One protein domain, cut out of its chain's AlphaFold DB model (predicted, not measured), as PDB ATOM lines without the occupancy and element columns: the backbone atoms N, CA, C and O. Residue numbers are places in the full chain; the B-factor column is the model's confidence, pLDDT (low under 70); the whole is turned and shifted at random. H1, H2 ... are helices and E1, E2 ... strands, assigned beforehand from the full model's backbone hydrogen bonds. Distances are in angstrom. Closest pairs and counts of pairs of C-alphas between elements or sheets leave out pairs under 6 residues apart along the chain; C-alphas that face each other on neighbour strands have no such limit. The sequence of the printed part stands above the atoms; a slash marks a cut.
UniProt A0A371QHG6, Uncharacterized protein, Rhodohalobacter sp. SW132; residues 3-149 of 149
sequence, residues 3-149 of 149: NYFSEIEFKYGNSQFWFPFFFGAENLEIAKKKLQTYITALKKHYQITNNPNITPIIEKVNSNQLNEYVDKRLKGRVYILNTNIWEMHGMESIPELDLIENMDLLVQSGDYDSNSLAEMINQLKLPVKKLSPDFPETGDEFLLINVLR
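What this domain is: This is residues 3 to 149 of the 149 residues of an uncharacterized protein of Rhodohalobacter sp. SW132 (UniProt A0A371QHG6). One strongly twisted sheet of six strands curls round H1, while H2 covers E1 and E2 on the opposite face, making three layers with helices on both faces. H3, the element farthest from the mean of the C-alphas, packs by its first residues on E6 at the sheet's edge. The printed part has 147 residues, with three named helices and six named strands along it as E1 E2 H1 E3 H2 E4 H3 E5 E6; the mixed sheet runs E3 E1 E2 E5 E4 E6. The class is mixed, helices and strands; the whole is compact, with a radius of gyration of the C-alphas of 16.7 A and spans of 50 by 40 by 24 A.

How they stand to each other: E1, residues 3 to 12, and E2, residues 15 to 25, form an antiparallel hairpin; N 6 and O 21 are within hydrogen-bond range at 2.9 A. E2, H1, residues 28 to 43, and E3, residues 54 to 57, form a split strand-helix-strand unit, its strands running the same way with E1 between them, with a right-handed crossover. E3 is antiparallel to E1, with N 55 and O 5 2.8 A apart. H2, residues 63 to 74, has a height over the sheet of 9.4 A and runs along the strands, at 17 degrees to E2 on the local plane. E5, residues 121 to 130, is antiparallel to E4, residues 78 to 86 (N 83 and O 124, 2.8 A), and to E2 (N 18 and O 129, 2.7 A). E6, residues 142 to 148, is parallel to E4, with N 84 and O 145 2.8 A apart. The closest C-alphas of H1 and E6 are those of Ala 41 and Val 147, 5.5 A; those of E6 and H3, residues 99 to 109, are Leu 148 and Leu 99, 6.3 A. In H1, H2 and H3 every O i to N i+4 pair is within hydrogen-bond range.

Where its parts are: E1 begins at C-alpha 3 (178.623, 142.299, 223.796) and is 28.3 A long; E2 is 30.6 A, H1 22.1 A, E4 24.6 A and E5 26.6 A. E6 ends at C-alpha 148 (163.588, 142.198, 212.523).

The domain as a whole: The C-alphas farthest apart, of Gly 110 and Asp 134, are 50.5 A apart. The printed part has no cut; the links E4 to H3, H3 to E5 and E5 to E6 are long. Mean pLDDT of the printed part is 76.1; 52 residues are under 70, among them 110 to 123 and 133 to 149.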
ATOM      1  N   ASN A   3     178.805 141.018 224.468       93.25
ATOM      2  CA  ASN A   3     178.623 142.299 223.796       93.25
ATOM      3  C   ASN A   3     179.530 142.385 222.565       93.25
ATOM      4  O   ASN A   3     180.684 141.956 222.593       93.25
ATOM      5  N   TYR A   4     179.001 142.955 221.491       94.25
ATOM      6  CA  TYR A   4     179.680 143.122 220.214       94.25
ATOM      7  C   TYR A   4     179.529 144.557 219.720       94.25
ATOM      8  O   TYR A   4     178.548 145.241 220.019       94.25
ATOM      9  N   PHE A   5     180.516 144.988 218.950       93.88
ATOM     10  CA  PHE A   5     180.572 146.273 218.278       93.88
ATOM     11  C   PHE A   5     180.731 146.057 216.775       93.88
ATOM     12  O   PHE A   5     181.466 145.166 216.340       93.88
ATOM     13  N   SER A   6     180.059 146.879 215.981       94.12
ATOM     14  CA  SER A   6     180.271 146.965 214.545       94.12
ATOM     15  C   SER A   6     180.096 148.398 214.060       94.12
ATOM     16  O   SER A   6     179.379 149.192 214.664       94.12
ATOM     17  N   GLU A   7     180.750 148.728 212.956       93.25
ATOM     18  CA  GLU A   7     180.704 150.058 212.359       93.25
ATOM     19  C   GLU A   7     180.006 149.982 211.020       93.25
ATOM     20  O   GLU A   7     180.516 149.344 210.098       93.25
ATOM     21  N   ILE A   8     178.874 150.662 210.891       92.12
ATOM     22  CA  ILE A   8     178.103 150.656 209.653       92.12
ATOM     23  C   ILE A   8     178.166 152.042 209.030       92.12
ATOM     24  O   ILE A   8     177.828 153.038 209.667       92.12
ATOM     25  N   GLU A   9     178.590 152.106 207.776       92.50
ATOM     26  CA  GLU A   9     178.553 153.313 206.965       92.50
ATOM     27  C   GLU A   9     177.587 153.134 205.808       92.50
ATOM     28  O   GLU A   9     177.568 152.100 205.134       92.50
ATOM     29  N   PHE A  10     176.767 154.152 205.585       90.00
ATOM     30  CA  PHE A  10     175.712 154.098 204.590       90.00
ATOM     31  C   PHE A  10     175.404 155.475 204.011       90.00
ATOM     32  O   PHE A  10     175.720 156.501 204.609       90.00
ATOM     33  N   LYS A  11     174.784 155.504 202.833       88.81
ATOM     34  CA  LYS A  11     174.388 156.725 202.131       88.81
ATOM     35  C   LYS A  11     172.875 156.865 202.025       88.81
ATOM     36  O   LYS A  11     172.177 155.892 201.741       88.81
ATOM     37  N   TYR A  12     172.413 158.104 202.180       83.75
ATOM     38  CA  TYR A  12     171.063 158.566 201.859       83.75
ATOM     39  C   TYR A  12     171.171 159.836 201.009       83.75
ATOM     40  O   TYR A  12     171.700 160.857 201.464       83.75
ATOM     41  N   GLY A  13     170.737 159.768 199.748       83.25
ATOM     42  CA  GLY A  13     171.025 160.820 198.771       83.25
ATOM     43  C   GLY A  13     172.535 161.083 198.662       83.25
ATOM     44  O   GLY A  13     173.324 160.154 198.503       83.25
ATOM     45  N   ASN A  14     172.945 162.345 198.814       83.88
ATOM     46  CA  ASN A  14     174.358 162.758 198.775       83.88
ATOM     47  C   ASN A  14     175.054 162.715 200.150       83.88
ATOM     48  O   ASN A  14     176.221 163.088 200.280       83.88
ATOM     49  N   SER A  15     174.338 162.295 201.194       82.44
ATOM     50  CA  SER A  15     174.854 162.269 202.560       82.44
ATOM     51  C   SER A  15     175.371 160.880 202.906       82.44
ATOM     52  O   SER A  15     174.655 159.897 202.729       82.44
ATOM     53  N   GLN A  16     176.595 160.799 203.423       88.25
ATOM     54  CA  GLN A  16     177.138 159.581 204.020       88.25
ATOM     55  C   GLN A  16     177.021 159.665 205.538       88.25
ATOM     56  O   GLN A  16     177.227 160.729 206.118       88.25
ATOM     57  N   PHE A  17     176.708 158.548 206.177       86.88
ATOM     58  CA  PHE A  17     176.522 158.420 207.612       86.88
ATOM     59  C   PHE A  17     177.392 157.295 208.155       86.88
ATOM     60  O   PHE A  17     177.711 156.347 207.442       86.88
ATOM     61  N   TRP A  18     177.755 157.411 209.425       90.19
ATOM     62  CA  TRP A  18     178.426 156.401 210.224       90.19
ATOM     63  C   TRP A  18     177.604 156.128 211.478       90.19
ATOM     64  O   TRP A  18     177.177 157.056 212.173       90.19
ATOM     65  N   PHE A  19     177.405 154.849 211.765       89.31
ATOM     66  CA  PHE A  19     176.640 154.358 212.894       89.31
ATOM     67  C   PHE A  19     177.484 153.375 213.723       89.31
ATOM     68  O   PHE A  19     177.842 152.304 213.215       89.31
ATOM     69  N   PRO A  20     177.804 153.714 214.989       90.19
ATOM     70  CA  PRO A  20     178.411 152.774 215.921       90.19
ATOM     71  C   PRO A  20     177.343 151.826 216.477       90.19
ATOM     72  O   PRO A  20     176.516 152.216 217.304       90.19
ATOM     73  N   PHE A  21     177.358 150.573 216.033       89.88
ATOM     74  CA  PHE A  21     176.357 149.588 216.414       89.88
ATOM     75  C   PHE A  21     176.860 148.679 217.541       89.88
ATOM     76  O   PHE A  21     177.716 147.820 217.336       89.88
ATOM     77  N   PHE A  22     176.290 148.859 218.732       88.56
ATOM     78  CA  PHE A  22     176.545 148.040 219.916       88.56
ATOM     79  C   PHE A  22     175.373 147.094 220.166       88.56
ATOM     80  O   PHE A  22     174.224 147.534 220.220       88.56
ATOM     81  N   PHE A  23     175.641 145.799 220.328       88.12
ATOM     82  CA  PHE A  23     174.577 144.807 220.491       88.12
ATOM     83  C   PHE A  23     175.027 143.547 221.235       88.12
ATOM     84  O   PHE A  23     176.200 143.180 221.239       88.12
ATOM     85  N   GLY A  24     174.060 142.872 221.863       87.94
ATOM     86  CA  GLY A  24     174.264 141.616 222.581       87.94
ATOM     87  C   GLY A  24     173.926 140.380 221.739       87.94
ATOM     88  O   GLY A  24     172.900 140.336 221.047       87.94
ATOM     89  N   ALA A  25     174.757 139.345 221.838       90.12
ATOM     90  CA  ALA A  25     174.508 138.022 221.265       90.12
ATOM     91  C   ALA A  25     175.136 136.919 222.130       90.12
ATOM     92  O   ALA A  25     176.010 137.174 222.957       90.12
ATOM     93  N   GLU A  26     174.682 135.680 221.971       90.69
ATOM     94  CA  GLU A  26     175.213 134.553 222.748       90.69
ATOM     95  C   GLU A  26     176.612 134.145 222.278       90.69
ATOM     96  O   GLU A  26     177.490 133.863 223.091       90.69
ATOM     97  N   ASN A  27     176.842 134.167 220.967       92.69
ATOM     98  CA  ASN A  27     178.107 133.809 220.338       92.69
ATOM     99  C   ASN A  27     178.325 134.615 219.043       92.69
ATOM    100  O   ASN A  27     177.461 135.382 218.609       92.69
ATOM    101  N   LEU A  28     179.499 134.441 218.425       92.38
ATOM    102  CA  LEU A  28     179.887 135.182 217.221       92.38
ATOM    103  C   LEU A  28     178.999 134.860 216.010       92.38
ATOM    104  O   LEU A  28     178.776 135.739 215.180       92.38
ATOM    105  N   GLU A  29     178.493 133.634 215.883       91.94
ATOM    106  CA  GLU A  29     177.619 133.261 214.764       91.94
ATOM    107  C   GLU A  29     176.268 133.971 214.855       91.94
ATOM    108  O   GLU A  29     175.828 134.589 213.885       91.94
ATOM    109  N   ILE A  30     175.660 133.988 216.042       89.12
ATOM    110  CA  ILE A  30     174.428 134.743 216.304       89.12
ATOM    111  C   ILE A  30     174.681 136.245 216.138       89.12
ATOM    112  O   ILE A  30     173.840 136.953 215.586       89.12
ATOM    113  N   ALA A  31     175.851 136.746 216.547       89.56
ATOM    114  CA  ALA A  31     176.213 138.144 216.329       89.56
ATOM    115  C   ALA A  31     176.266 138.503 214.832       89.56
ATOM    116  O   ALA A  31     175.754 139.550 214.436       89.56
ATOM    117  N   LYS A  32     176.841 137.624 213.998       90.62
ATOM    118  CA  LYS A  32     176.883 137.780 212.534       90.62
ATOM    119  C   LYS A  32     175.490 137.788 211.924       90.62
ATOM    120  O   LYS A  32     175.199 138.690 211.145       90.62
ATOM    121  N   LYS A  33     174.634 136.835 212.305       87.62
ATOM    122  CA  LYS A  33     173.235 136.787 211.852       87.62
ATOM    123  C   LYS A  33     172.501 138.080 212.206       87.62
ATOM    124  O   LYS A  33     171.977 138.732 211.313       87.62
ATOM    125  N   LYS A  34     172.567 138.513 213.473       85.81
ATOM    126  CA  LYS A  34     171.952 139.772 213.920       85.81
ATOM    127  C   LYS A  34     172.450 140.963 213.109       85.81
ATOM    128  O   LYS A  34     171.638 141.709 212.575       85.81
ATOM    129  N   LEU A  35     173.766 141.138 212.977       88.50
ATOM    130  CA  LEU A  35     174.324 142.230 212.178       88.50
ATOM    131  C   LEU A  35     173.822 142.177 210.725       88.50
ATOM    132  O   LEU A  35     173.456 143.214 210.174       88.50
ATOM    133  N   GLN A  36     173.762 140.988 210.124       87.31
ATOM    134  CA  GLN A  36     173.266 140.814 208.765       87.31
ATOM    135  C   GLN A  36     171.800 141.241 208.636       87.31
ATOM    136  O   GLN A  36     171.483 141.950 207.682       87.31
ATOM    137  N   THR A  37     170.938 140.924 209.604       82.56
ATOM    138  CA  THR A  37     169.543 141.389 209.602       82.56
ATOM    139  C   THR A  37     169.452 142.918 209.628       82.56
ATOM    140  O   THR A  37     168.719 143.512 208.837       82.56
ATOM    141  N   TYR A  38     170.263 143.589 210.460       83.25
ATOM    142  CA  TYR A  38     170.338 145.060 210.478       83.25
ATOM    143  C   TYR A  38     170.835 145.633 209.144       83.25
ATOM    144  O   TYR A  38     170.291 146.624 208.656       83.25
ATOM    145  N   ILE A  39     171.851 145.018 208.533       87.00
ATOM    146  CA  ILE A  39     172.380 145.434 207.227       87.00
ATOM    147  C   ILE A  39     171.330 145.260 206.132       87.00
ATOM    148  O   ILE A  39     171.166 146.157 205.308       87.00
ATOM    149  N   THR A  40     170.630 144.126 206.096       83.56
ATOM    150  CA  THR A  40     169.564 143.857 205.121       83.56
ATOM    151  C   THR A  40     168.447 144.891 205.260       83.56
ATOM    152  O   THR A  40     168.040 145.487 204.264       83.56
ATOM    153  N   ALA A  41     168.023 145.191 206.489       79.62
ATOM    154  CA  ALA A  41     167.045 146.236 206.777       79.62
ATOM    155  C   ALA A  41     167.505 147.630 206.314       79.62
ATOM    156  O   ALA A  41     166.759 148.349 205.649       79.62
ATOM    157  N   LEU A  42     168.753 148.000 206.614       81.75
ATOM    158  CA  LEU A  42     169.364 149.245 206.148       81.75
ATOM    159  C   LEU A  42     169.400 149.329 204.618       81.75
ATOM    160  O   LEU A  42     169.058 150.369 204.058       81.75
ATOM    161  N   LYS A  43     169.772 148.241 203.934       86.06
ATOM    162  CA  LYS A  43     169.908 148.189 202.468       86.06
ATOM    163  C   LYS A  43     168.623 148.515 201.710       86.06
ATOM    164  O   LYS A  43     168.701 148.913 200.553       86.06
ATOM    165  N   LYS A  44     167.455 148.388 202.344       81.56
ATOM    166  CA  LYS A  44     166.168 148.768 201.740       81.56
ATOM    167  C   LYS A  44     166.015 150.270 201.534       81.56
ATOM    168  O   LYS A  44     165.314 150.697 200.624       81.56
ATOM    169  N   HIS A  45     166.644 151.063 202.395       80.19
ATOM    170  CA  HIS A  45     166.491 152.518 202.420       80.19
ATOM    171  C   HIS A  45     167.805 153.251 202.122       80.19
ATOM    172  O   HIS A  45     167.787 154.426 201.756       80.19
ATOM    173  N   TYR A  46     168.940 152.566 202.268       85.88
ATOM    174  CA  TYR A  46     170.269 153.159 202.230       85.88
ATOM    175  C   TYR A  46     171.249 152.306 201.435       85.88
ATOM    176  O   TYR A  46     171.198 151.078 201.437       85.88
ATOM    177  N   GLN A  47     172.228 152.958 200.817       89.44
ATOM    178  CA  GLN A  47     173.347 152.255 200.201       89.44
ATOM    179  C   GLN A  47     174.448 152.039 201.242       89.44
ATOM    180  O   GLN A  47     175.082 153.000 201.665       89.44
ATOM    181  N   ILE A  48     174.707 150.792 201.633       90.38
ATOM    182  CA  ILE A  48     175.831 150.449 202.517       90.38
ATOM    183  C   ILE A  48     177.160 150.674 201.782       90.38
ATOM    184  O   ILE A  48     177.337 150.183 200.665       90.38
ATOM    185  N   THR A  49     178.086 151.413 202.395       90.12
ATOM    186  CA  THR A  49     179.368 151.805 201.780       90.12
ATOM    187  C   THR A  49     180.592 151.143 202.394       90.12
ATOM    188  O   THR A  49     181.656 151.181 201.782       90.12
ATOM    189  N   ASN A  50     180.468 150.529 203.570       86.94
ATOM    190  CA  ASN A  50     181.532 149.731 204.173       86.94
ATOM    191  C   ASN A  50     181.089 148.270 204.351       86.94
ATOM    192  O   ASN A  50     179.901 147.969 204.370       86.94
ATOM    193  N   ASN A  51     182.046 147.347 204.456       80.06
ATOM    194  CA  ASN A  51     181.756 145.976 204.867       80.06
ATOM    195  C   ASN A  51     181.963 145.882 206.390       80.06
ATOM    196  O   ASN A  51     183.118 145.877 206.828       80.06
ATOM    197  N   PRO A  52     180.894 145.904 207.200       86.38
ATOM    198  CA  PRO A  52     181.008 146.009 208.649       86.38
ATOM    199  C   PRO A  52     181.609 144.736 209.259       86.38
ATOM    200  O   PRO A  52     181.109 143.628 209.073       86.38
ATOM    201  N   ASN A  53     182.686 144.909 210.026       89.56
ATOM    202  CA  ASN A  53     183.302 143.840 210.811       89.56
ATOM    203  C   ASN A  53     182.698 143.790 212.218       89.56
ATOM    204  O   ASN A  53     182.275 144.814 212.756       89.56
ATOM    205  N   ILE A  54     182.689 142.604 212.829       93.31
ATOM    206  CA  ILE A  54     182.263 142.419 214.221       93.31
ATOM    207  C   ILE A  54     183.486 142.366 215.125       93.31
ATOM    208  O   ILE A  54     184.384 141.547 214.928       93.31
ATOM    209  N   THR A  55     183.479 143.197 216.159       93.88
ATOM    210  CA  THR A  55     184.479 143.213 217.223       93.88
ATOM    211  C   THR A  55     183.826 142.796 218.542       93.88
ATOM    212  O   THR A  55     182.862 143.433 218.964       93.88
ATOM    213  N   PRO A  56     184.302 141.737 219.222       93.19
ATOM    214  CA  PRO A  56     183.822 141.410 220.561       93.19
ATOM    215  C   PRO A  56     184.259 142.487 221.558       93.19
ATOM    216  O   PRO A  56     185.403 142.949 221.531       93.19
ATOM    217  N   ILE A  57     183.356 142.868 222.455       92.81
ATOM    218  CA  ILE A  57     183.628 143.801 223.546       92.81
ATOM    219  C   ILE A  57     183.974 142.975 224.777       92.81
ATOM    220  O   ILE A  57     183.145 142.239 225.312       92.81
ATOM    221  N   ILE A  58     185.221 143.091 225.211       90.31
ATOM    222  CA  ILE A  58     185.771 142.395 226.364       90.31
ATOM    223  C   ILE A  58     186.043 143.448 227.436       90.31
ATOM    224  O   ILE A  58     186.903 144.324 227.278       90.31
ATOM    225  N   GLU A  59     185.291 143.359 228.533       85.69
ATOM    226  CA  GLU A  59     185.402 144.288 229.655       85.69
ATOM    227  C   GLU A  59     186.838 144.386 230.171       85.69
ATOM    228  O   GLU A  59     187.530 143.378 230.315       85.69
ATOM    229  N   LYS A  60     187.284 145.617 230.453       82.94
ATOM    230  CA  LYS A  60     188.652 145.960 230.897       82.94
ATOM    231  C   LYS A  60     189.778 145.654 229.900       82.94
ATOM    232  O   LYS A  60     190.913 146.031 230.173       82.94
ATOM    233  N   VAL A  61     189.493 145.008 228.769       89.00
ATOM    234  CA  VAL A  61     190.484 144.725 227.721       89.00
ATOM    235  C   VAL A  61     190.383 145.764 226.613       89.00
ATOM    236  O   VAL A  61     191.361 146.454 226.342       89.00
ATOM    237  N   ASN A  62     189.207 145.913 225.998       88.12
ATOM    238  CA  ASN A  62     189.011 146.844 224.881       88.12
ATOM    239  C   ASN A  62     187.789 147.764 225.026       88.12
ATOM    240  O   ASN A  62     187.658 148.685 224.223       88.12
ATOM    241  N   SER A  63     186.929 147.578 226.038       87.31
ATOM    242  CA  SER A  63     185.712 148.392 226.205       87.31
ATOM    243  C   SER A  63     186.018 149.890 226.329       87.31
ATOM    244  O   SER A  63     185.450 150.691 225.593       87.31
ATOM    245  N   ASN A  64     186.996 150.272 227.158       88.06
ATOM    246  CA  ASN A  64     187.408 151.677 227.300       88.06
ATOM    247  C   ASN A  64     187.969 152.263 225.999       88.06
ATOM    248  O   ASN A  64     187.634 153.385 225.635       88.06
ATOM    249  N   GLN A  65     188.794 151.501 225.277       89.62
ATOM    250  CA  GLN A  65     189.382 151.954 224.014       89.62
ATOM    251  C   GLN A  65     188.314 152.145 222.932       89.62
ATOM    252  O   GLN A  65     188.360 153.131 222.199       89.62
ATOM    253  N   LEU A  66     187.340 151.233 222.854       89.31
ATOM    254  CA  LEU A  66     186.205 151.340 221.939       89.31
ATOM    255  C   LEU A  66     185.315 152.534 222.288       89.31
ATOM    256  O   LEU A  66     184.947 153.286 221.389       89.31
ATOM    257  N   ASN A  67     185.028 152.748 223.573       84.38
ATOM    258  CA  ASN A  67     184.255 153.903 224.024       84.38
ATOM    259  C   ASN A  67     184.974 155.211 223.684       84.38
ATOM    260  O   ASN A  67     184.391 156.069 223.035       84.38
ATOM    261  N   GLU A  68     186.264 155.340 224.004       87.44
ATOM    262  CA  GLU A  68     187.040 156.531 223.643       87.44
ATOM    263  C   GLU A  68     187.109 156.759 222.129       87.44
ATOM    264  O   GLU A  68     187.083 157.904 221.669       87.44
ATOM    265  N   TYR A  69     187.243 155.687 221.350       89.81
ATOM    266  CA  TYR A  69     187.238 155.744 219.893       89.81
ATOM    267  C   TYR A  69     185.895 156.267 219.369       89.81
ATOM    268  O   TYR A  69     185.873 157.219 218.583       89.81
ATOM    269  N   VAL A  70     184.787 155.694 219.845       86.44
ATOM    270  CA  VAL A  70     183.433 156.100 219.461       86.44
ATOM    271  C   VAL A  70     183.145 157.523 219.911       86.44
ATOM    272  O   VAL A  70     182.696 158.315 219.088       86.44
ATOM    273  N   ASP A  71     183.484 157.894 221.143       82.88
ATOM    274  CA  ASP A  71     183.300 159.246 221.669       82.88
ATOM    275  C   ASP A  71     184.063 160.268 220.831       82.88
ATOM    276  O   ASP A  71     183.501 161.282 220.420       82.88
ATOM    277  N   LYS A  72     185.338 159.998 220.510       83.69
ATOM    278  CA  LYS A  72     186.145 160.862 219.632       83.69
ATOM    279  C   LYS A  72     185.529 160.971 218.241       83.69
ATOM    280  O   LYS A  72     185.498 162.072 217.688       83.69
ATOM    281  N   ARG A  73     185.030 159.865 217.681       83.69
ATOM    282  CA  ARG A  73     184.436 159.841 216.341       83.69
ATOM    283  C   ARG A  73     183.063 160.514 216.313       83.69
ATOM    284  O   ARG A  73     182.797 161.213 215.341       83.69
ATOM    285  N   LEU A  74     182.246 160.408 217.361       77.25
ATOM    286  CA  LEU A  74     180.935 161.060 217.494       77.25
ATOM    287  C   LEU A  74     181.009 162.570 217.756       77.25
ATOM    288  O   LEU A  74     179.992 163.240 217.598       77.25
ATOM    289  N   LYS A  75     182.176 163.132 218.102       72.25
ATOM    290  CA  LYS A  75     182.324 164.588 218.280       72.25
ATOM    291  C   LYS A  75     181.791 165.357 217.063       72.25
ATOM    292  O   LYS A  75     182.152 165.056 215.919       72.25
ATOM    293  N   GLY A  76     180.972 166.373 217.337       66.88
ATOM    294  CA  GLY A  76     180.285 167.199 216.343       66.88
ATOM    295  C   GLY A  76     178.765 167.034 216.403       66.88
ATOM    296  O   GLY A  76     178.216 166.623 217.422       66.88
ATOM    297  N   ARG A  77     178.081 167.373 215.306       70.25
ATOM    298  CA  ARG A  77     176.627 167.211 215.183       70.25
ATOM    299  C   ARG A  77     176.272 165.743 214.945       70.25
ATOM    300  O   ARG A  77     176.811 165.113 214.032       70.25
ATOM    301  N   VAL A  78     175.336 165.233 215.739       75.31
ATOM    302  CA  VAL A  78     174.764 163.891 215.603       75.31
ATOM    303  C   VAL A  78     173.336 163.980 215.074       75.31
ATOM    304  O   VAL A  78     172.622 164.942 215.344       75.31
ATOM    305  N   TYR A  79     172.944 162.976 214.305       73.12
ATOM    306  CA  TYR A  79     171.594 162.760 213.798       73.12
ATOM    307  C   TYR A  79     170.980 161.594 214.565       73.12
ATOM    308  O   TYR A  79     171.708 160.758 215.106       73.12
ATOM    309  N   ILE A  80     169.654 161.512 214.608       76.44
ATOM    310  CA  ILE A  80     168.966 160.428 215.308       76.44
ATOM    311  C   ILE A  80     168.393 159.444 214.289       76.44
ATOM    312  O   ILE A  80     167.491 159.751 213.514       76.44
ATOM    313  N   LEU A  81     168.920 158.230 214.316       74.69
ATOM    314  CA  LEU A  81     168.396 157.069 213.625       74.69
ATOM    315  C   LEU A  81     167.322 156.420 214.500       74.69
ATOM    316  O   LEU A  81     167.620 155.806 215.521       74.69
ATOM    317  N   ASN A  82     166.066 156.572 214.112       67.69
ATOM    318  CA  ASN A  82     164.958 155.828 214.683       67.69
ATOM    319  C   ASN A  82     164.919 154.437 214.042       67.69
ATOM    320  O   ASN A  82     164.713 154.296 212.838       67.69
ATOM    321  N   THR A  83     165.081 153.394 214.840       65.62
ATOM    322  CA  THR A  83     164.918 152.015 214.383       65.62
ATOM    323  C   THR A  83     163.714 151.399 215.072       65.62
ATOM    324  O   THR A  83     163.723 151.263 216.294       65.62
ATOM    325  N   ASN A  84     162.703 151.005 214.307       66.88
ATOM    326  CA  ASN A  84     161.659 150.123 214.809       66.88
ATOM    327  C   ASN A  84     162.224 148.711 214.788       66.88
ATOM    328  O   ASN A  84     162.463 148.148 213.718       66.88
ATOM    329  N   ILE A  85     162.495 148.173 215.965       63.31
ATOM    330  CA  ILE A  85     162.887 146.787 216.133       63.31
ATOM    331  C   ILE A  85     161.630 146.004 216.436       63.31
ATOM    332  O   ILE A  85     160.891 146.339 217.354       63.31
ATOM    333  N   TRP A  86     161.430 144.948 215.677       63.88
ATOM    334  CA  TRP A  86     160.403 143.964 215.935       63.88
ATOM    335  C   TRP A  86     161.095 142.741 216.506       63.88
ATOM    336  O   TRP A  86     161.997 142.197 215.866       63.88
ATOM    337  N   GLU A  87     160.728 142.357 217.723       60.19
ATOM    338  CA  GLU A  87     161.261 141.160 218.369       60.19
ATOM    339  C   GLU A  87     160.170 140.096 218.412       60.19
ATOM    340  O   GLU A  87     159.153 140.259 219.089       60.19
ATOM    341  N   MET A  88     160.361 139.022 217.645       57.78
ATOM    342  CA  MET A  88     159.395 137.930 217.590       57.78
ATOM    343  C   MET A  88     159.669 136.921 218.704       57.78
ATOM    344  O   MET A  88     160.605 136.128 218.648       57.78
ATOM    345  N   HIS A  89     158.844 136.940 219.752       52.41
ATOM    346  CA  HIS A  89     158.908 135.934 220.806       52.41
ATOM    347  C   HIS A  89     158.196 134.654 220.351       52.41
ATOM    348  O   HIS A  89     156.976 134.620 220.272       52.41
ATOM    349  N   GLY A  90     158.962 133.593 220.078       53.88
ATOM    350  CA  GLY A  90     158.425 132.259 219.766       53.88
ATOM    351  C   GLY A  90     158.607 131.793 218.319       53.88
ATOM    352  O   GLY A  90     158.372 130.620 218.046       53.88
ATOM    353  N   MET A  91     159.086 132.651 217.414       58.75
ATOM    354  CA  MET A  91     159.462 132.277 216.047       58.75
ATOM    355  C   MET A  91     160.786 132.962 215.686       58.75
ATOM    356  O   MET A  91     160.921 134.169 215.869       58.75
ATOM    357  N   GLU A  92     161.783 132.195 215.230       60.88
ATOM    358  CA  GLU A  92     163.075 132.757 214.812       60.88
ATOM    359  C   GLU A  92     162.859 133.569 213.527       60.88
ATOM    360  O   GLU A  92     162.341 133.035 212.544       60.88
ATOM    361  N   SER A  93     163.215 134.859 213.535       61.84
ATOM    362  CA  SER A  93     163.157 135.669 212.317       61.84
ATOM    363  C   SER A  93     164.095 135.090 211.259       61.84
ATOM    364  O   SER A  93     165.202 134.643 211.573       61.84
ATOM    365  N   ILE A  94     163.663 135.090 209.997       72.19
ATOM    366  CA  ILE A  94     164.503 134.631 208.888       72.19
ATOM    367  C   ILE A  94     165.340 135.835 208.421       72.19
ATOM    368  O   ILE A  94     164.761 136.785 207.885       72.19
ATOM    369  N   PRO A  95     166.679 135.848 208.617       64.12
ATOM    370  CA  PRO A  95     167.527 137.024 208.360       64.12
ATOM    371  C   PRO A  95     167.533 137.512 206.906       64.12
ATOM    372  O   PRO A  95     167.907 138.656 206.624       64.12
ATOM    373  N   GLU A  96     167.180 136.627 205.979       68.62
ATOM    374  CA  GLU A  96     167.081 136.893 204.549       68.62
ATOM    375  C   GLU A  96     165.782 137.607 204.170       68.62
ATOM    376  O   GLU A  96     165.737 138.245 203.119       68.62
ATOM    377  N   LEU A  97     164.756 137.508 205.017       68.25
ATOM    378  CA  LEU A  97     163.434 138.044 204.751       68.25
ATOM    379  C   LEU A  97     163.247 139.445 205.326       68.25
ATOM    380  O   LEU A  97     163.833 139.883 206.319       68.25
ATOM    381  N   ASP A  98     162.378 140.160 204.648       66.06
ATOM    382  CA  ASP A  98     161.970 141.519 204.903       66.06
ATOM    383  C   ASP A  98     160.874 141.581 206.013       66.06
ATOM    384  O   ASP A  98     160.329 140.552 206.403       66.06
ATOM    385  N   LEU A  99     160.586 142.760 206.606       65.00
ATOM    386  CA  LEU A  99     159.572 142.892 207.675       65.00
ATOM    387  C   LEU A  99     158.199 142.393 207.227       65.00
ATOM    388  O   LEU A  99     157.572 141.632 207.954       65.00
ATOM    389  N   ILE A 100     157.753 142.820 206.050       70.25
ATOM    390  CA  ILE A 100     156.460 142.425 205.502       70.25
ATOM    391  C   ILE A 100     156.469 140.926 205.213       70.25
ATOM    392  O   ILE A 100     155.534 140.239 205.596       70.25
ATOM    393  N   GLU A 101     157.560 140.394 204.662       75.38
ATOM    394  CA  GLU A 101     157.692 138.958 204.389       75.38
ATOM    395  C   GLU A 101     157.654 138.100 205.667       75.38
ATOM    396  O   GLU A 101     156.987 137.066 205.698       75.38
ATOM    397  N   ASN A 102     158.316 138.529 206.747       71.81
ATOM    398  CA  ASN A 102     158.227 137.839 208.039       71.81
ATOM    399  C   ASN A 102     156.824 137.967 208.650       71.81
ATOM    400  O   ASN A 102     156.321 137.000 209.218       71.81
ATOM    401  N   MET A 103     156.173 139.129 208.519       69.44
ATOM    402  CA  MET A 103     154.791 139.316 208.969       69.44
ATOM    403  C   MET A 103     153.819 138.422 208.197       69.44
ATOM    404  O   MET A 103     152.947 137.813 208.811       69.44
ATOM    405  N   ASP A 104     153.985 138.296 206.883       75.62
ATOM    406  CA  ASP A 104     153.152 137.444 206.037       75.62
ATOM    407  C   ASP A 104     153.304 135.969 206.418       75.62
ATOM    408  O   ASP A 104     152.302 135.266 206.554       75.62
ATOM    409  N   LEU A 105     154.535 135.501 206.664       75.75
ATOM    410  CA  LEU A 105     154.780 134.147 207.176       75.75
ATOM    411  C   LEU A 105     154.101 133.907 208.523       75.75
ATOM    412  O   LEU A 105     153.526 132.845 208.761       75.75
ATOM    413  N   LEU A 106     154.146 134.904 209.398       69.62
ATOM    414  CA  LEU A 106     153.590 134.803 210.734       69.62
ATOM    415  C   LEU A 106     152.054 134.810 210.710       69.62
ATOM    416  O   LEU A 106     151.432 133.979 211.369       69.62
ATOM    417  N   VAL A 107     151.426 135.645 209.880       69.88
ATOM    418  CA  VAL A 107     149.971 135.597 209.648       69.88
ATOM    419  C   VAL A 107     149.558 134.246 209.055       69.88
ATOM    420  O   VAL A 107     148.548 133.678 209.466       69.88
ATOM    421  N   GLN A 108     150.350 133.697 208.129       72.81
ATOM    422  CA  GLN A 108     150.096 132.382 207.529       72.81
ATOM    423  C   GLN A 108     150.265 131.219 208.512       72.81
ATOM    424  O   GLN A 108     149.603 130.195 208.343       72.81
ATOM    425  N   SER A 109     151.107 131.364 209.540       71.44
ATOM    426  CA  SER A 109     151.294 130.331 210.567       71.44
ATOM    427  C   SER A 109     150.059 130.130 211.455       71.44
ATOM    428  O   SER A 109     149.885 129.056 212.018       71.44
ATOM    429  N   GLY A 110     149.171 131.129 211.537       65.38
ATOM    430  CA  GLY A 110     147.929 131.051 212.313       65.38
ATOM    431  C   GLY A 110     148.102 131.192 213.831       65.38
ATOM    432  O   GLY A 110     147.113 131.100 214.555       65.38
ATOM    433  N   ASP A 111     149.319 131.457 214.310       62.69
ATOM    434  CA  ASP A 111     149.672 131.419 215.735       62.69
ATOM    435  C   ASP A 111     149.444 132.744 216.508       62.69
ATOM    436  O   ASP A 111     149.888 132.857 217.650       62.69
ATOM    437  N   TYR A 112     148.762 133.760 215.946       64.75
ATOM    438  CA  TYR A 112     148.716 135.107 216.560       64.75
ATOM    439  C   TYR A 112     147.354 135.823 216.571       64.75
ATOM    440  O   TYR A 112     146.604 135.812 215.595       64.75
ATOM    441  N   ASP A 113     147.091 136.530 217.680       62.09
ATOM    442  CA  ASP A 113     146.030 137.534 217.827       62.09
ATOM    443  C   ASP A 113     146.558 138.911 217.383       62.09
ATOM    444  O   ASP A 113     147.570 139.405 217.878       62.09
ATOM    445  N   SER A 114     145.861 139.548 216.443       56.44
ATOM    446  CA  SER A 114     146.227 140.829 215.816       56.44
ATOM    447  C   SER A 114     146.581 141.967 216.789       56.44
ATOM    448  O   SER A 114     147.351 142.858 216.426       56.44
ATOM    449  N   ASN A 115     146.075 141.929 218.027       53.28
ATOM    450  CA  ASN A 115     146.352 142.944 219.045       53.28
ATOM    451  C   ASN A 115     147.748 142.816 219.692       53.28
ATOM    452  O   ASN A 115     148.256 143.816 220.191       53.28
ATOM    453  N   SER A 116     148.401 141.645 219.653       59.28
ATOM    454  CA  SER A 116     149.723 141.440 220.275       59.28
ATOM    455  C   SER A 116     150.898 141.864 219.385       59.28
ATOM    456  O   SER A 116     151.998 142.082 219.881       59.28
ATOM    457  N   LEU A 117     150.685 142.011 218.072       58.84
ATOM    458  CA  LEU A 117     151.759 142.310 217.112       58.84
ATOM    459  C   LEU A 117     152.344 143.714 217.285       58.84
ATOM    460  O   LEU A 117     153.546 143.909 217.134       58.84
ATOM    461  N   ALA A 118     151.505 144.694 217.622       56.41
ATOM    462  CA  ALA A 118     151.948 146.072 217.820       56.41
ATOM    463  C   ALA A 118     152.783 146.247 219.101       56.41
ATOM    464  O   ALA A 118     153.657 147.111 219.149       56.41
ATOM    465  N   GLU A 119     152.552 145.416 220.121       58.31
ATOM    466  CA  GLU A 119     153.307 145.445 221.381       58.31
ATOM    467  C   GLU A 119     154.727 144.873 221.232       58.31
ATOM    468  O   GLU A 119     155.597 145.136 222.061       58.31
ATOM    469  N   MET A 120     154.992 144.145 220.143       63.34
ATOM    470  CA  MET A 120     156.298 143.556 219.821       63.34
ATOM    471  C   MET A 120     157.244 144.543 219.114       63.34
ATOM    472  O   MET A 120     158.401 144.211 218.837       63.34
ATOM    473  N   ILE A 121     156.769 145.764 218.830       63.56
ATOM    474  CA  ILE A 121     157.556 146.837 218.221       63.56
ATOM    475  C   ILE A 121     158.202 147.679 219.312       63.56
ATOM    476  O   ILE A 121     157.535 148.432 220.021       63.56
ATOM    477  N   ASN A 122     159.523 147.645 219.384       67.69
ATOM    478  CA  ASN A 122     160.290 148.578 220.187       67.69
ATOM    479  C   ASN A 122     160.960 149.627 219.294       67.69
ATOM    480  O   ASN A 122     161.742 149.300 218.401       67.69
ATOM    481  N   GLN A 123     160.693 150.907 219.548       67.00
ATOM    482  CA  GLN A 123     161.381 151.996 218.863       67.00
ATOM    483  C   GLN A 123     162.667 152.357 219.612       67.00
ATOM    484  O   GLN A 123     162.630 152.935 220.699       67.00
ATOM    485  N   LEU A 124     163.821 152.094 219.000       71.56
ATOM    486  CA  LEU A 124     165.100 152.605 219.490       71.56
ATOM    487  C   LEU A 124     165.495 153.885 218.759       71.56
ATOM    488  O   LEU A 124     165.307 154.014 217.551       71.56
ATOM    489  N   LYS A 125     166.086 154.821 219.501       72.38
ATOM    490  CA  LYS A 125     166.686 156.047 218.969       72.38
ATOM    491  C   LYS A 125     168.195 155.947 219.113       72.38
ATOM    492  O   LYS A 125     168.696 155.824 220.228       72.38
ATOM    493  N   LEU A 126     168.909 155.981 217.998       77.00
ATOM    494  CA  LEU A 126     170.341 155.714 217.940       77.00
ATOM    495  C   LEU A 126     171.073 156.912 217.323       77.00
ATOM    496  O   LEU A 126     170.672 157.384 216.261       77.00
ATOM    497  N   PRO A 127     172.138 157.433 217.948       78.69
ATOM    498  CA  PRO A 127     172.898 158.531 217.372       78.69
ATOM    499  C   PRO A 127     173.736 158.044 216.180       78.69
ATOM    500  O   PRO A 127     174.458 157.051 216.273       78.69
ATOM    501  N   VAL A 128     173.681 158.773 215.069       82.31
ATOM    502  CA  VAL A 128     174.525 158.559 213.886       82.31
ATOM    503  C   VAL A 128     175.249 159.838 213.505       82.31
ATOM    504  O   VAL A 128     174.756 160.946 213.714       82.31
ATOM    505  N   LYS A 129     176.435 159.705 212.920       83.62
ATOM    506  CA  LYS A 129     177.229 160.842 212.455       83.62
ATOM    507  C   LYS A 129     177.140 160.962 210.946       83.62
ATOM    508  O   LYS A 129     177.462 160.013 210.244       83.62
ATOM    509  N   LYS A 130     176.807 162.143 210.433       79.62
ATOM    510  CA  LYS A 130     176.989 162.453 209.010       79.62
ATOM    511  C   LYS A 130     178.472 162.720 208.732       79.62
ATOM    512  O   LYS A 130     179.127 163.448 209.472       79.62
ATOM    513  N   LEU A 131     178.996 162.103 207.682       82.00
ATOM    514  CA  LEU A 131     180.388 162.191 207.243       82.00
ATOM    515  C   LEU A 131     180.598 163.230 206.124       82.00
ATOM    516  O   LEU A 131     181.740 163.551 205.813       82.00
ATOM    517  N   SER A 132     179.526 163.765 205.527       71.25
ATOM    518  CA  SER A 132     179.615 164.765 204.452       71.25
ATOM    519  C   SER A 132     179.864 166.191 204.990       71.25
ATOM    520  O   SER A 132     179.195 166.578 205.951       71.25
ATOM    521  N   PRO A 133     180.760 166.982 204.363       60.84
ATOM    522  CA  PRO A 133     181.156 168.317 204.833       60.84
ATOM    523  C   PRO A 133     180.126 169.428 204.566       60.84
ATOM    524  O   PRO A 133     180.088 170.404 205.308       60.84
ATOM    525  N   ASP A 134     179.268 169.279 203.554       58.81
ATOM    526  CA  ASP A 134     178.337 170.333 203.146       58.81
ATOM    527  C   ASP A 134     176.958 170.119 203.782       58.81
ATOM    528  O   ASP A 134     176.224 169.229 203.343       58.81
ATOM    529  N   PHE A 135     176.577 170.902 204.805       52.38
ATOM    530  CA  PHE A 135     175.158 171.226 205.047       52.38
ATOM    531  C   PHE A 135     174.911 172.390 206.034       52.38
ATOM    532  O   PHE A 135     175.714 172.582 206.949       52.38
ATOM    533  N   PRO A 136     173.779 173.125 205.905       47.62
ATOM    534  CA  PRO A 136     173.395 174.212 206.807       47.62
ATOM    535  C   PRO A 136     172.955 173.739 208.206       47.62
ATOM    536  O   PRO A 136     172.509 172.610 208.416       47.62
ATOM    537  N   GLU A 137     173.047 174.648 209.178       48.00
ATOM    538  CA  GLU A 137     172.891 174.412 210.623       48.00
ATOM    539  C   GLU A 137     171.478 174.015 211.098       48.00
ATOM    540  O   GLU A 137     171.308 173.606 212.242       48.00
ATOM    541  N   THR A 138     170.449 174.026 210.249       43.44
ATOM    542  CA  THR A 138     169.049 173.937 210.703       43.44
ATOM    543  C   THR A 138     168.354 172.655 210.240       43.44
ATOM    544  O   THR A 138     168.086 172.499 209.053       43.44
ATOM    545  N   GLY A 139     168.047 171.750 211.177       45.28
ATOM    546  CA  GLY A 139     167.228 170.558 210.921       45.28
ATOM    547  C   GLY A 139     167.487 169.412 211.905       45.28
ATOM    548  O   GLY A 139     168.603 168.893 211.969       45.28
ATOM    549  N   ASP A 140     166.461 169.010 212.653       46.38
ATOM    550  CA  ASP A 140     166.411 167.725 213.355       46.38
ATOM    551  C   ASP A 140     165.923 166.665 212.356       46.38
ATOM    552  O   ASP A 140     164.731 166.374 212.265       46.38
ATOM    553  N   GLU A 141     166.824 166.142 211.520       52.09
ATOM    554  CA  GLU A 141     166.484 165.060 210.588       52.09
ATOM    555  C   GLU A 141     166.602 163.701 211.282       52.09
ATOM    556  O   GLU A 141     167.628 163.373 211.888       52.09
ATOM    557  N   PHE A 142     165.540 162.898 211.168       55.72
ATOM    558  CA  PHE A 142     165.483 161.544 211.699       55.72
ATOM    559  C   PHE A 142     165.500 160.522 210.562       55.72
ATOM    560  O   PHE A 142     164.766 160.657 209.585       55.72
ATOM    561  N   LEU A 143     166.300 159.471 210.711       59.78
ATOM    562  CA  LEU A 143     166.390 158.369 209.750       59.78
ATOM    563  C   LEU A 143     165.580 157.181 210.283       59.78
ATOM    564  O   LEU A 143     165.784 156.798 211.428       59.78
ATOM    565  N   LEU A 144     164.661 156.607 209.500       60.12
ATOM    566  CA  LEU A 144     163.845 155.460 209.926       60.12
ATOM    567  C   LEU A 144     164.399 154.148 209.344       60.12
ATOM    568  O   LEU A 144     164.715 154.096 208.154       60.12
ATOM    569  N   ILE A 145     164.503 153.092 210.159       63.38
ATOM    570  CA  ILE A 145     164.771 151.712 209.709       63.38
ATOM    571  C   ILE A 145     163.830 150.752 210.430       63.38
ATOM    572  O   ILE A 145     163.641 150.862 211.638       63.38
ATOM    573  N   ASN A 146     163.308 149.763 209.711       64.25
ATOM    574  CA  ASN A 146     162.586 148.639 210.300       64.25
ATOM    575  C   ASN A 146     163.500 147.411 210.356       64.25
ATOM    576  O   ASN A 146     163.911 146.918 209.307       64.25
ATOM    577  N   VAL A 147     163.824 146.930 211.557       61.50
ATOM    578  CA  VAL A 147     164.708 145.778 211.788       61.50
ATOM    579  C   VAL A 147     163.927 144.647 212.446       61.50
ATOM    580  O   VAL A 147     163.199 144.874 213.407       61.50
ATOM    581  N   LEU A 148     164.123 143.432 211.951       62.16
ATOM    582  CA  LEU A 148     163.588 142.198 212.523       62.16
ATOM    583  C   LEU A 148     164.633 141.533 213.427       62.16
ATOM    584  O   LEU A 148     165.831 141.626 213.148       62.16
ATOM    585  N   ARG A 149     164.204 140.881 214.504       57.81
ATOM    586  CA  ARG A 149     165.052 140.058 215.376       57.81
ATOM    587  C   ARG A 149     164.481 138.670 215.541       57.81
ATOM    588  O   ARG A 149     163.253 138.566 215.731       57.81
TER     589      ARG A 149